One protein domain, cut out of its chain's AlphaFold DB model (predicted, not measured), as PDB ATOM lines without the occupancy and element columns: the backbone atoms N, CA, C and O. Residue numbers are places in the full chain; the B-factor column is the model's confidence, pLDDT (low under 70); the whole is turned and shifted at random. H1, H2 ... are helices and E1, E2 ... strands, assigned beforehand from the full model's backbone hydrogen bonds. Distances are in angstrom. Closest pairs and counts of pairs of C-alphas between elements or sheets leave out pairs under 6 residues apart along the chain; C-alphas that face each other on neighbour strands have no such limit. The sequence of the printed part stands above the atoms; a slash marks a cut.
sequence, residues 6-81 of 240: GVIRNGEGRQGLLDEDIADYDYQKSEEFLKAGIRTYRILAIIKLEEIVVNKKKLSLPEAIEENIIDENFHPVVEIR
ATOM      1  N   GLY A   6      21.061  -3.826  10.966       48.22
ATOM      2  CA  GLY A   6      21.018  -3.043  12.211       48.22
ATOM      3  C   GLY A   6      20.779  -1.532  12.075       48.22
ATOM      4  O   GLY A   6      20.470  -0.890  13.073       48.22
ATOM      5  N   VAL A   7      20.819  -0.965  10.863       49.69
ATOM      6  CA  VAL A   7      20.581   0.476  10.652       49.69
ATOM      7  C   VAL A   7      19.092   0.819  10.809       49.69
ATOM      8  O   VAL A   7      18.248   0.248  10.113       49.69
ATOM      9  N   ILE A   8      18.771   1.781  11.686       48.12
ATOM     10  CA  ILE A   8      17.434   2.388  11.795       48.12
ATOM     11  C   ILE A   8      17.104   3.094  10.473       48.12
ATOM     12  O   ILE A   8      17.790   4.039  10.080       48.12
ATOM     13  N   ARG A   9      16.024   2.690   9.795       54.06
ATOM     14  CA  ARG A   9      15.427   3.530   8.750       54.06
ATOM     15  C   ARG A   9      14.422   4.467   9.414       54.06
ATOM     16  O   ARG A   9      13.695   4.075  10.325       54.06
ATOM     17  N   ASN A  10      14.326   5.706   8.937       42.97
ATOM     18  CA  ASN A  10      13.233   6.586   9.346       42.97
ATOM     19  C   ASN A  10      11.891   5.934   8.969       42.97
ATOM     20  O   ASN A  10      11.530   5.908   7.796       42.97
ATOM     21  N   GLY A  11      11.170   5.413   9.965       44.69
ATOM     22  CA  GLY A  11       9.855   4.789   9.802       44.69
ATOM     23  C   GLY A  11       9.847   3.279   9.524       44.69
ATOM     24  O   GLY A  11       8.762   2.716   9.436       44.69
ATOM     25  N   GLU A  12      11.000   2.606   9.430       47.38
ATOM     26  CA  GLU A  12      11.085   1.146   9.256       47.38
ATOM     27  C   GLU A  12      12.206   0.616  10.171       47.38
ATOM     28  O   GLU A  12      13.328   1.112  10.117       47.38
ATOM     29  N   GLY A  13      11.912  -0.330  11.066       49.94
ATOM     30  CA  GLY A  13      12.830  -0.770  12.129       49.94
ATOM     31  C   GLY A  13      14.210  -1.284  11.670       49.94
ATOM     32  O   GLY A  13      14.545  -1.325  10.485       49.94
ATOM     33  N   ARG A  14      15.037  -1.705  12.635       60.62
ATOM     34  CA  ARG A  14      16.384  -2.245  12.380       60.62
ATOM     35  C   ARG A  14      16.281  -3.533  11.550       60.62
ATOM     36  O   ARG A  14      15.655  -4.499  11.976       60.62
ATOM     37  N   GLN A  15      16.861  -3.564  10.350       66.56
ATOM     38  CA  GLN A  15      16.718  -4.719   9.453       66.56
ATOM     39  C   GLN A  15      17.744  -5.821   9.729       66.56
ATOM     40  O   GLN A  15      18.932  -5.548   9.893       66.56
ATOM     41  N   GLY A  16      17.288  -7.076   9.690       76.81
ATOM     42  CA  GLY A  16      18.137  -8.274   9.673       76.81
ATOM     43  C   GLY A  16      18.670  -8.744  11.030       76.81
ATOM     44  O   GLY A  16      19.340  -9.770  11.068       76.81
ATOM     45  N   LEU A  17      18.372  -8.030  12.118       86.56
ATOM     46  CA  LEU A  17      18.737  -8.397  13.487       86.56
ATOM     47  C   LEU A  17      17.513  -8.226  14.399       86.56
ATOM     48  O   LEU A  17      16.723  -7.306  14.196       86.56
ATOM     49  N   LEU A  18      17.372  -9.107  15.388       89.94
ATOM     50  CA  LEU A  18      16.298  -9.095  16.383       89.94
ATOM     51  C   LEU A  18      16.839  -8.552  17.709       89.94
ATOM     52  O   LEU A  18      17.925  -8.956  18.120       89.94
ATOM     53  N   ASP A  19      16.092  -7.657  18.353       91.75
ATOM     54  CA  ASP A  19      16.424  -7.152  19.690       91.75
ATOM     55  C   ASP A  19      15.948  -8.112  20.789       91.75
ATOM     56  O   ASP A  19      14.900  -8.747  20.640       91.75
ATOM     57  N   GLU A  20      16.686  -8.169  21.898       94.31
ATOM     58  CA  GLU A  20      16.330  -8.946  23.088       94.31
ATOM     59  C   GLU A  20      14.929  -8.607  23.618       94.31
ATOM     60  O   GLU A  20      14.153  -9.528  23.860       94.31
ATOM     61  N   ASP A  21      14.549  -7.325  23.704       92.75
ATOM     62  CA  ASP A  21      13.246  -6.934  24.264       92.75
ATOM     63  C   ASP A  21      12.078  -7.425  23.391       92.75
ATOM     64  O   ASP A  21      11.017  -7.808  23.893       92.75
ATOM     65  N   ILE A  22      12.272  -7.438  22.067       92.56
ATOM     66  CA  ILE A  22      11.269  -7.936  21.115       92.56
ATOM     67  C   ILE A  22      11.162  -9.462  21.213       92.56
ATOM     68  O   ILE A  22      10.050  -9.986  21.229       92.56
ATOM     69  N   ALA A  23      12.292 -10.170  21.308       95.25
ATOM     70  CA  ALA A  23      12.307 -11.625  21.476       95.25
ATOM     71  C   ALA A  23      11.652 -12.052  22.802       95.25
ATOM     72  O   ALA A  23      10.850 -12.984  22.843       95.25
ATOM     73  N   ASP A  24      11.930 -11.334  23.892       96.12
ATOM     74  CA  ASP A  24      11.314 -11.594  25.192       96.12
ATOM     75  C   ASP A  24       9.803 -11.339  25.163       96.12
ATOM     76  O   ASP A  24       9.029 -12.119  25.729       96.12
ATOM     77  N   TYR A  25       9.362 -10.280  24.478       95.62
ATOM     78  CA  TYR A  25       7.940 -10.024  24.269       95.62
ATOM     79  C   TYR A  25       7.267 -11.156  23.481       95.62
ATOM     80  O   TYR A  25       6.223 -11.665  23.902       95.62
ATOM     81  N   ASP A  26       7.881 -11.585  22.378       95.75
ATOM     82  CA  ASP A  26       7.383 -12.669  21.530       95.75
ATOM     83  C   ASP A  26       7.298 -13.996  22.305       95.75
ATOM     84  O   ASP A  26       6.272 -14.686  22.272       95.75
ATOM     85  N   TYR A  27       8.315 -14.304  23.119       97.06
ATOM     86  CA  TYR A  27       8.316 -15.435  24.049       97.06
ATOM     87  C   TYR A  27       7.144 -15.379  25.020       97.06
ATOM     88  O   TYR A  27       6.348 -16.324  25.086       97.06
ATOM     89  N   GLN A  28       7.000 -14.272  25.748       97.62
ATOM     90  CA  GLN A  28       5.934 -14.111  26.731       97.62
ATOM     91  C   GLN A  28       4.555 -14.252  26.086       97.62
ATOM     92  O   GLN A  28       3.703 -14.978  26.607       97.62
ATOM     93  N   LYS A  29       4.340 -13.620  24.925       97.56
ATOM     94  CA  LYS A  29       3.062 -13.699  24.212       97.56
ATOM     95  C   LYS A  29       2.781 -15.082  23.658       97.56
ATOM     96  O   LYS A  29       1.642 -15.538  23.776       97.56
ATOM     97  N   SER A  30       3.789 -15.786  23.149       97.81
ATOM     98  CA  SER A  30       3.618 -17.168  22.698       97.81
ATOM     99  C   SER A  30       3.154 -18.074  23.846       97.81
ATOM    100  O   SER A  30       2.185 -18.820  23.699       97.81
ATOM    101  N   GLU A  31       3.745 -17.946  25.037       98.12
ATOM    102  CA  GLU A  31       3.355 -18.740  26.205       98.12
ATOM    103  C   GLU A  31       1.983 -18.337  26.765       98.12
ATOM    104  O   GLU A  31       1.223 -19.201  27.208       98.12
ATOM    105  N   GLU A  32       1.619 -17.051  26.724       98.19
ATOM    106  CA  GLU A  32       0.260 -16.593  27.038       98.19
ATOM    107  C   GLU A  32      -0.780 -17.199  26.085       98.19
ATOM    108  O   GLU A  32      -1.792 -17.741  26.540       98.19
ATOM    109  N   PHE A  33      -0.511 -17.184  24.777       98.38
ATOM    110  CA  PHE A  33      -1.386 -17.772  23.763       98.38
ATOM    111  C   PHE A  33      -1.554 -19.276  23.980       98.38
ATOM    112  O   PHE A  33      -2.679 -19.782  24.006       98.38
ATOM    113  N   LEU A  34      -0.455 -19.994  24.215       97.88
ATOM    114  CA  LEU A  34      -0.482 -21.435  24.461       97.88
ATOM    115  C   LEU A  34      -1.262 -21.785  25.732       97.88
ATOM    116  O   LEU A  34      -2.055 -22.726  25.718       97.88
ATOM    117  N   LYS A  35      -1.098 -21.010  26.814       98.31
ATOM    118  CA  LYS A  35      -1.884 -21.171  28.050       98.31
ATOM    119  C   LYS A  35      -3.373 -20.904  27.828       98.31
ATOM    120  O   LYS A  35      -4.201 -21.577  28.435       98.31
ATOM    121  N   ALA A  36      -3.712 -19.965  26.946       98.06
ATOM    122  CA  ALA A  36      -5.089 -19.688  26.547       98.06
ATOM    123  C   ALA A  36      -5.683 -20.754  25.605       98.06
ATOM    124  O   ALA A  36      -6.877 -20.700  25.311       98.06
ATOM    125  N   GLY A  37      -4.886 -21.722  25.138       97.69
ATOM    126  CA  GLY A  37      -5.309 -22.747  24.180       97.69
ATOM    127  C   GLY A  37      -5.306 -22.276  22.723       97.69
ATOM    128  O   GLY A  37      -5.886 -22.941  21.863       97.69
ATOM    129  N   ILE A  38      -4.669 -21.140  22.434       98.38
ATOM    130  CA  ILE A  38      -4.498 -20.603  21.083       98.38
ATOM    131  C   ILE A  38      -3.353 -21.356  20.403       98.38
ATOM    132  O   ILE A  38      -2.274 -21.538  20.974       98.38
ATOM    133  N   ARG A  39      -3.573 -21.803  19.162       95.75
ATOM    134  CA  ARG A  39      -2.528 -22.459  18.371       95.75
ATOM    135  C   ARG A  39      -1.502 -21.419  17.922       95.75
ATOM    136  O   ARG A  39      -1.812 -20.545  17.120       95.75
ATOM    137  N   THR A  40      -0.277 -21.542  18.418       97.94
ATOM    138  CA  THR A  40       0.884 -20.734  18.014       97.94
ATOM    139  C   THR A  40       2.166 -21.586  18.068       97.94
ATOM    140  O   THR A  40       2.087 -22.809  18.251       97.94
ATOM    141  N   TYR A  41       3.332 -20.994  17.826       96.75
ATOM    142  CA  TYR A  41       4.643 -21.638  17.963       96.75
ATOM    143  C   TYR A  41       5.148 -21.609  19.404       96.75
ATOM    144  O   TYR A  41       4.570 -20.960  20.268       96.75
ATOM    145  N   ARG A  42       6.240 -22.333  19.661       96.12
ATOM    146  CA  ARG A  42       7.002 -22.227  20.913       96.12
ATOM    147  C   ARG A  42       8.371 -21.643  20.643       96.12
ATOM    148  O   ARG A  42       8.980 -21.979  19.632       96.12
ATOM    149  N   ILE A  43       8.883 -20.851  21.570       96.94
ATOM    150  CA  ILE A  43      10.279 -20.418  21.553       96.94
ATOM    151  C   ILE A  43      11.084 -21.355  22.452       96.94
ATOM    152  O   ILE A  43      10.740 -21.585  23.609       96.94
ATOM    153  N   LEU A  44      12.119 -21.965  21.874       97.31
ATOM    154  CA  LEU A  44      12.982 -22.947  22.534       97.31
ATOM    155  C   LEU A  44      14.188 -22.294  23.204       97.31
ATOM    156  O   LEU A  44      14.664 -22.791  24.223       97.31
ATOM    157  N   ALA A  45      14.707 -21.227  22.601       97.62
ATOM    158  CA  ALA A  45      15.869 -20.506  23.092       97.62
ATOM    159  C   ALA A  45      15.907 -19.083  22.528       97.62
ATOM    160  O   ALA A  45      15.546 -18.864  21.371       97.62
ATOM    161  N   ILE A  46      16.424 -18.161  23.339       97.69
ATOM    162  CA  ILE A  46      16.878 -16.831  22.933       97.69
ATOM    163  C   ILE A  46      18.382 -16.805  23.214       97.69
ATOM    164  O   ILE A  46      18.816 -17.044  24.342       97.69
ATOM    165  N   ILE A  47      19.185 -16.616  22.171       97.81
ATOM    166  CA  ILE A  47      20.645 -16.721  22.225       97.81
ATOM    167  C   ILE A  47      21.234 -15.337  21.995       97.81
ATOM    168  O   ILE A  47      21.103 -14.787  20.903       97.81
ATOM    169  N   LYS A  48      21.909 -14.789  23.008       96.88
ATOM    170  CA  LYS A  48      22.619 -13.512  22.889       96.88
ATOM    171  C   LYS A  48      23.784 -13.637  21.918       96.88
ATOM    172  O   LYS A  48      24.536 -14.610  21.975       96.88
ATOM    173  N   LEU A  49      23.925 -12.658  21.032       94.81
ATOM    174  CA  LEU A  49      25.059 -12.581  20.123       94.81
ATOM    175  C   LEU A  49      26.194 -11.781  20.763       94.81
ATOM    176  O   LEU A  49      25.966 -10.731  21.347       94.81
ATOM    177  N   GLU A  50      27.423 -12.268  20.626       95.38
ATOM    178  CA  GLU A  50      28.641 -11.522  20.992       95.38
ATOM    179  C   GLU A  50      29.270 -10.831  19.770       95.38
ATOM    180  O   GLU A  50      30.030  -9.870  19.892       95.38
ATOM    181  N   GLU A  51      28.919 -11.316  18.575       93.62
ATOM    182  CA  GLU A  51      29.434 -10.868  17.287       93.62
ATOM    183  C   GLU A  51      28.304 -10.801  16.251       93.62
ATOM    184  O   GLU A  51      27.377 -11.617  16.263       93.62
ATOM    185  N   ILE A  52      28.427  -9.885  15.290       89.56
ATOM    186  CA  ILE A  52      27.576  -9.802  14.098       89.56
ATOM    187  C   ILE A  52      28.416  -9.881  12.818       89.56
ATOM    188  O   ILE A  52      29.616  -9.603  12.812       89.56
ATOM    189  N   VAL A  53      27.783 -10.267  11.706       87.06
ATOM    190  CA  VAL A  53      28.434 -10.311  10.388       87.06
ATOM    191  C   VAL A  53      27.965  -9.138   9.540       87.06
ATOM    192  O   VAL A  53      26.801  -9.064   9.151       87.06
ATOM    193  N   VAL A  54      28.897  -8.259   9.183       81.69
ATOM    194  CA  VAL A  54      28.652  -7.071   8.359       81.69
ATOM    195  C   VAL A  54      29.616  -7.109   7.182       81.69
ATOM    196  O   VAL A  54      30.825  -7.223   7.359       81.69
ATOM    197  N   ASN A  55      29.102  -7.064   5.949       81.38
ATOM    198  CA  ASN A  55      29.925  -7.097   4.729       81.38
ATOM    199  C   ASN A  55      30.955  -8.248   4.690       81.38
ATOM    200  O   ASN A  55      32.089  -8.065   4.252       81.38
ATOM    201  N   LYS A  56      30.556  -9.450   5.136       83.50
ATOM    202  CA  LYS A  56      31.410 -10.655   5.250       83.50
ATOM    203  C   LYS A  56      32.545 -10.553   6.285       83.50
ATOM    204  O   LYS A  56      33.364 -11.468   6.358       83.50
ATOM    205  N   LYS A  57      32.588  -9.493   7.092       86.19
ATOM    206  CA  LYS A  57      33.485  -9.337   8.240       86.19
ATOM    207  C   LYS A  57      32.707  -9.630   9.524       86.19
ATOM    208  O   LYS A  57      31.554  -9.224   9.647       86.19
ATOM    209  N   LYS A  58      33.330 -10.341  10.462       90.88
ATOM    210  CA  LYS A  58      32.821 -10.472  11.831       90.88
ATOM    211  C   LYS A  58      33.257  -9.259  12.643       90.88
ATOM    212  O   LYS A  58      34.426  -8.885  12.564       90.88
ATOM    213  N   LEU A  59      32.326  -8.673  13.378       89.12
ATOM    214  CA  LEU A  59      32.567  -7.589  14.322       89.12
ATOM    215  C   LEU A  59      31.996  -8.002  15.670       89.12
ATOM    216  O   LEU A  59      30.876  -8.512  15.719       89.12
ATOM    217  N   SER A  60      32.741  -7.770  16.744       94.81
ATOM    218  CA  SER A  60      32.185  -7.829  18.095       94.81
ATOM    219  C   SER A  60      31.125  -6.737  18.282       94.81
ATOM    220  O   SER A  60      31.128  -5.730  17.569       94.81
ATOM    221  N   LEU A  61      30.210  -6.910  19.239       92.06
ATOM    222  CA  LEU A  61      29.206  -5.871  19.511       92.06
ATOM    223  C   LEU A  61      29.820  -4.503  19.862       92.06
ATOM    224  O   LEU A  61      29.354  -3.514  19.297       92.06
ATOM    225  N   PRO A  62      30.870  -4.400  20.708       93.69
ATOM    226  CA  PRO A  62      31.504  -3.113  20.988       93.69
ATOM    227  C   PRO A  62      32.069  -2.436  19.734       93.69
ATOM    228  O   PRO A  62      31.851  -1.243  19.550       93.69
ATOM    229  N   GLU A  63      32.724  -3.193  18.844       92.56
ATOM    230  CA  GLU A  63      33.223  -2.660  17.566       92.56
ATOM    231  C   GLU A  63      32.069  -2.174  16.681       92.56
ATOM    232  O   GLU A  63      32.149  -1.106  16.083       92.56
ATOM    233  N   ALA A  64      30.970  -2.929  16.613       88.75
ATOM    234  CA  ALA A  64      29.803  -2.545  15.826       88.75
ATOM    235  C   ALA A  64      29.106  -1.282  16.365       88.75
ATOM    236  O   ALA A  64      28.593  -0.491  15.570       88.75
ATOM    237  N   ILE A  65      29.098  -1.077  17.687       88.69
ATOM    238  CA  ILE A  65      28.586   0.144  18.330       88.69
ATOM    239  C   ILE A  65      29.522   1.327  18.044       88.69
ATOM    240  O   ILE A  65      29.061   2.387  17.628       88.69
ATOM    241  N   GLU A  66      30.837   1.148  18.206       90.12
ATOM    242  CA  GLU A  66      31.840   2.191  17.941       90.12
ATOM    243  C   GLU A  66      31.826   2.639  16.466       90.12
ATOM    244  O   GLU A  66      31.916   3.832  16.163       90.12
ATOM    245  N   GLU A  67      31.616   1.698  15.540       86.38
ATOM    246  CA  GLU A  67      31.457   1.961  14.106       86.38
ATOM    247  C   GLU A  67      30.052   2.494  13.722       86.38
ATOM    248  O   GLU A  67      29.806   2.758  12.544       86.38
ATOM    249  N   ASN A  68      29.139   2.711  14.683       84.19
ATOM    250  CA  ASN A  68      27.745   3.150  14.477       84.19
ATOM    251  C   ASN A  68      26.939   2.248  13.519       84.19
ATOM    252  O   ASN A  68      26.100   2.717  12.746       84.19
ATOM    253  N   ILE A  69      27.208   0.943  13.544       82.00
ATOM    254  CA  ILE A  69      26.464  -0.057  12.767       82.00
ATOM    255  C   ILE A  69      25.190  -0.475  13.508       82.00
ATOM    256  O   ILE A  69      24.149  -0.679  12.882       82.00
ATOM    257  N   ILE A  70      25.278  -0.593  14.834       82.94
ATOM    258  CA  ILE A  70      24.154  -0.850  15.736       82.94
ATOM    259  C   ILE A  70      24.139   0.193  16.856       82.94
ATOM    260  O   ILE A  70      25.180   0.741  17.212       82.94
ATOM    261  N   ASP A  71      22.961   0.461  17.414       83.25
ATOM    262  CA  ASP A  71      22.809   1.417  18.516       83.25
ATOM    263  C   ASP A  71      23.293   0.831  19.851       83.25
ATOM    264  O   ASP A  71      23.187  -0.374  20.068       83.25
ATOM    265  N   GLU A  72      23.729   1.682  20.790       85.56
ATOM    266  CA  GLU A  72      24.265   1.223  22.089       85.56
ATOM    267  C   GLU A  72      23.263   0.391  22.906       85.56
ATOM    268  O   GLU A  72      23.659  -0.472  23.679       85.56
ATOM    269  N   ASN A  73      21.966   0.665  22.734       86.12
ATOM    270  CA  ASN A  73      20.882   0.013  23.470       86.12
ATOM    271  C   ASN A  73      20.287  -1.182  22.710       86.12
ATOM    272  O   ASN A  73      19.256  -1.707  23.119       86.12
ATOM    273  N   PHE A  74      20.876  -1.573  21.576       87.56
ATOM    274  CA  PHE A  74      20.439  -2.735  20.813       87.56
ATOM    275  C   PHE A  74      21.185  -3.982  21.275       87.56
ATOM    276  O   PHE A  74      22.408  -4.054  21.164       87.56
ATOM    277  N   HIS A  75      20.439  -4.984  21.728       91.81
ATOM    278  CA  HIS A  75      21.000  -6.240  22.210       91.81
ATOM    279  C   HIS A  75      20.618  -7.350  21.229       91.81
ATOM    280  O   HIS A  75      19.548  -7.942  21.360       91.81
ATOM    281  N   PRO A  76      21.446  -7.619  20.201       92.62
ATOM    282  CA  PRO A  76      21.080  -8.560  19.159       92.62
ATOM    283  C   PRO A  76      21.039  -9.996  19.685       92.62
ATOM    284  O   PRO A  76      21.976 -10.483  20.328       92.62
ATOM    285  N   VAL A  77      19.963 -10.699  19.344       95.50
ATOM    286  CA  VAL A  77      19.737 -12.096  19.722       95.50
ATOM    287  C   VAL A  77      19.346 -12.951  18.517       95.50
ATOM    288  O   VAL A  77      18.932 -12.458  17.467       95.50
ATOM    289  N   VAL A  78      19.458 -14.266  18.684       95.50
ATOM    290  CA  VAL A  78      18.852 -15.269  17.806       95.50
ATOM    291  C   VAL A  78      17.745 -15.971  18.571       95.50
ATOM    292  O   VAL A  78      17.987 -16.585  19.609       95.50
ATOM    293  N   GLU A  79      16.540 -15.925  18.023       95.81
ATOM    294  CA  GLU A  79      15.385 -16.626  18.562       95.81
ATOM    295  C   GLU A  79      15.152 -17.947  17.820       95.81
ATOM    296  O   GLU A  79      15.061 -17.998  16.591       95.81
ATOM    297  N   ILE A  80      15.046 -19.039  18.576       97.00
ATOM    298  CA  ILE A  80      14.811 -20.381  18.044       97.00
ATOM    299  C   ILE A  80      13.342 -20.744  18.240       97.00
ATOM    300  O   ILE A  80      12.931 -21.176  19.318       97.00
ATOM    301  N   ARG A  81      12.550 -20.607  17.174       95.50
ATOM    302  CA  ARG A  81      11.124 -20.960  17.156       95.50
ATOM    303  C   ARG A  81      10.897 -22.400  16.682       95.50
ATOM    304  O   ARG A  81      11.495 -22.855  15.709       95.50
TER     305      ARG A  81
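Overview. This is residues 6 to 81 of the 240 residues of an uncharacterized protein of Parcubacteria group bacterium CG07_land_8_20_14_0_80_35_11 (UniProt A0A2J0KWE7). A long helix, H1, packs on a two-stranded sheet, E1 and E4; at one end of this body a hairpin, E2 and E3, and short H2 make a smaller lobe. The 76 printed residues begin with an unnamed stretch, 6 to 19, then run H1 E1 E2 E3 H2 E4. The class is mixed; the whole is loose, with a radius of gyration of the C-alphas of 14.6 A, and spans 45 by 26 by 20 A.

Arrangement. The closest C-alphas of H1, residues 20 to 35, and E1, residues 42 to 48, are those of Tyr 27 and Ile 43, 5.9 A apart. E1 runs on into E2, residues 51 to 54, at 88 degrees. E2 and E3, residues 57 to 60, form an antiparallel hairpin at 146 degrees, with N 52 and O 59 at 2.8 A. The closest C-alphas of E2 and H2, residues 61 to 66, are those of Glu 51 and Leu 61, 5.5 A apart. E1 and E4, residues 76 to 81, are antiparallel at 157 degrees, with N 44 and O 80 at 2.8 A. In H1 and H2 every O i to N i+4 pair is within hydrogen-bond range.

Along the chain. H1, 22.5 A long, begins at C-alpha 20 (16.330, -8.946, 23.088). E1 is 18.0 A long; E4, 16.0 A, ends at C-alpha 81 (11.124, -20.960, 17.156).

Size, cuts and confidence. The printed part has no cut, and no link is long. Residues 6 to 15 have pLDDT under 70.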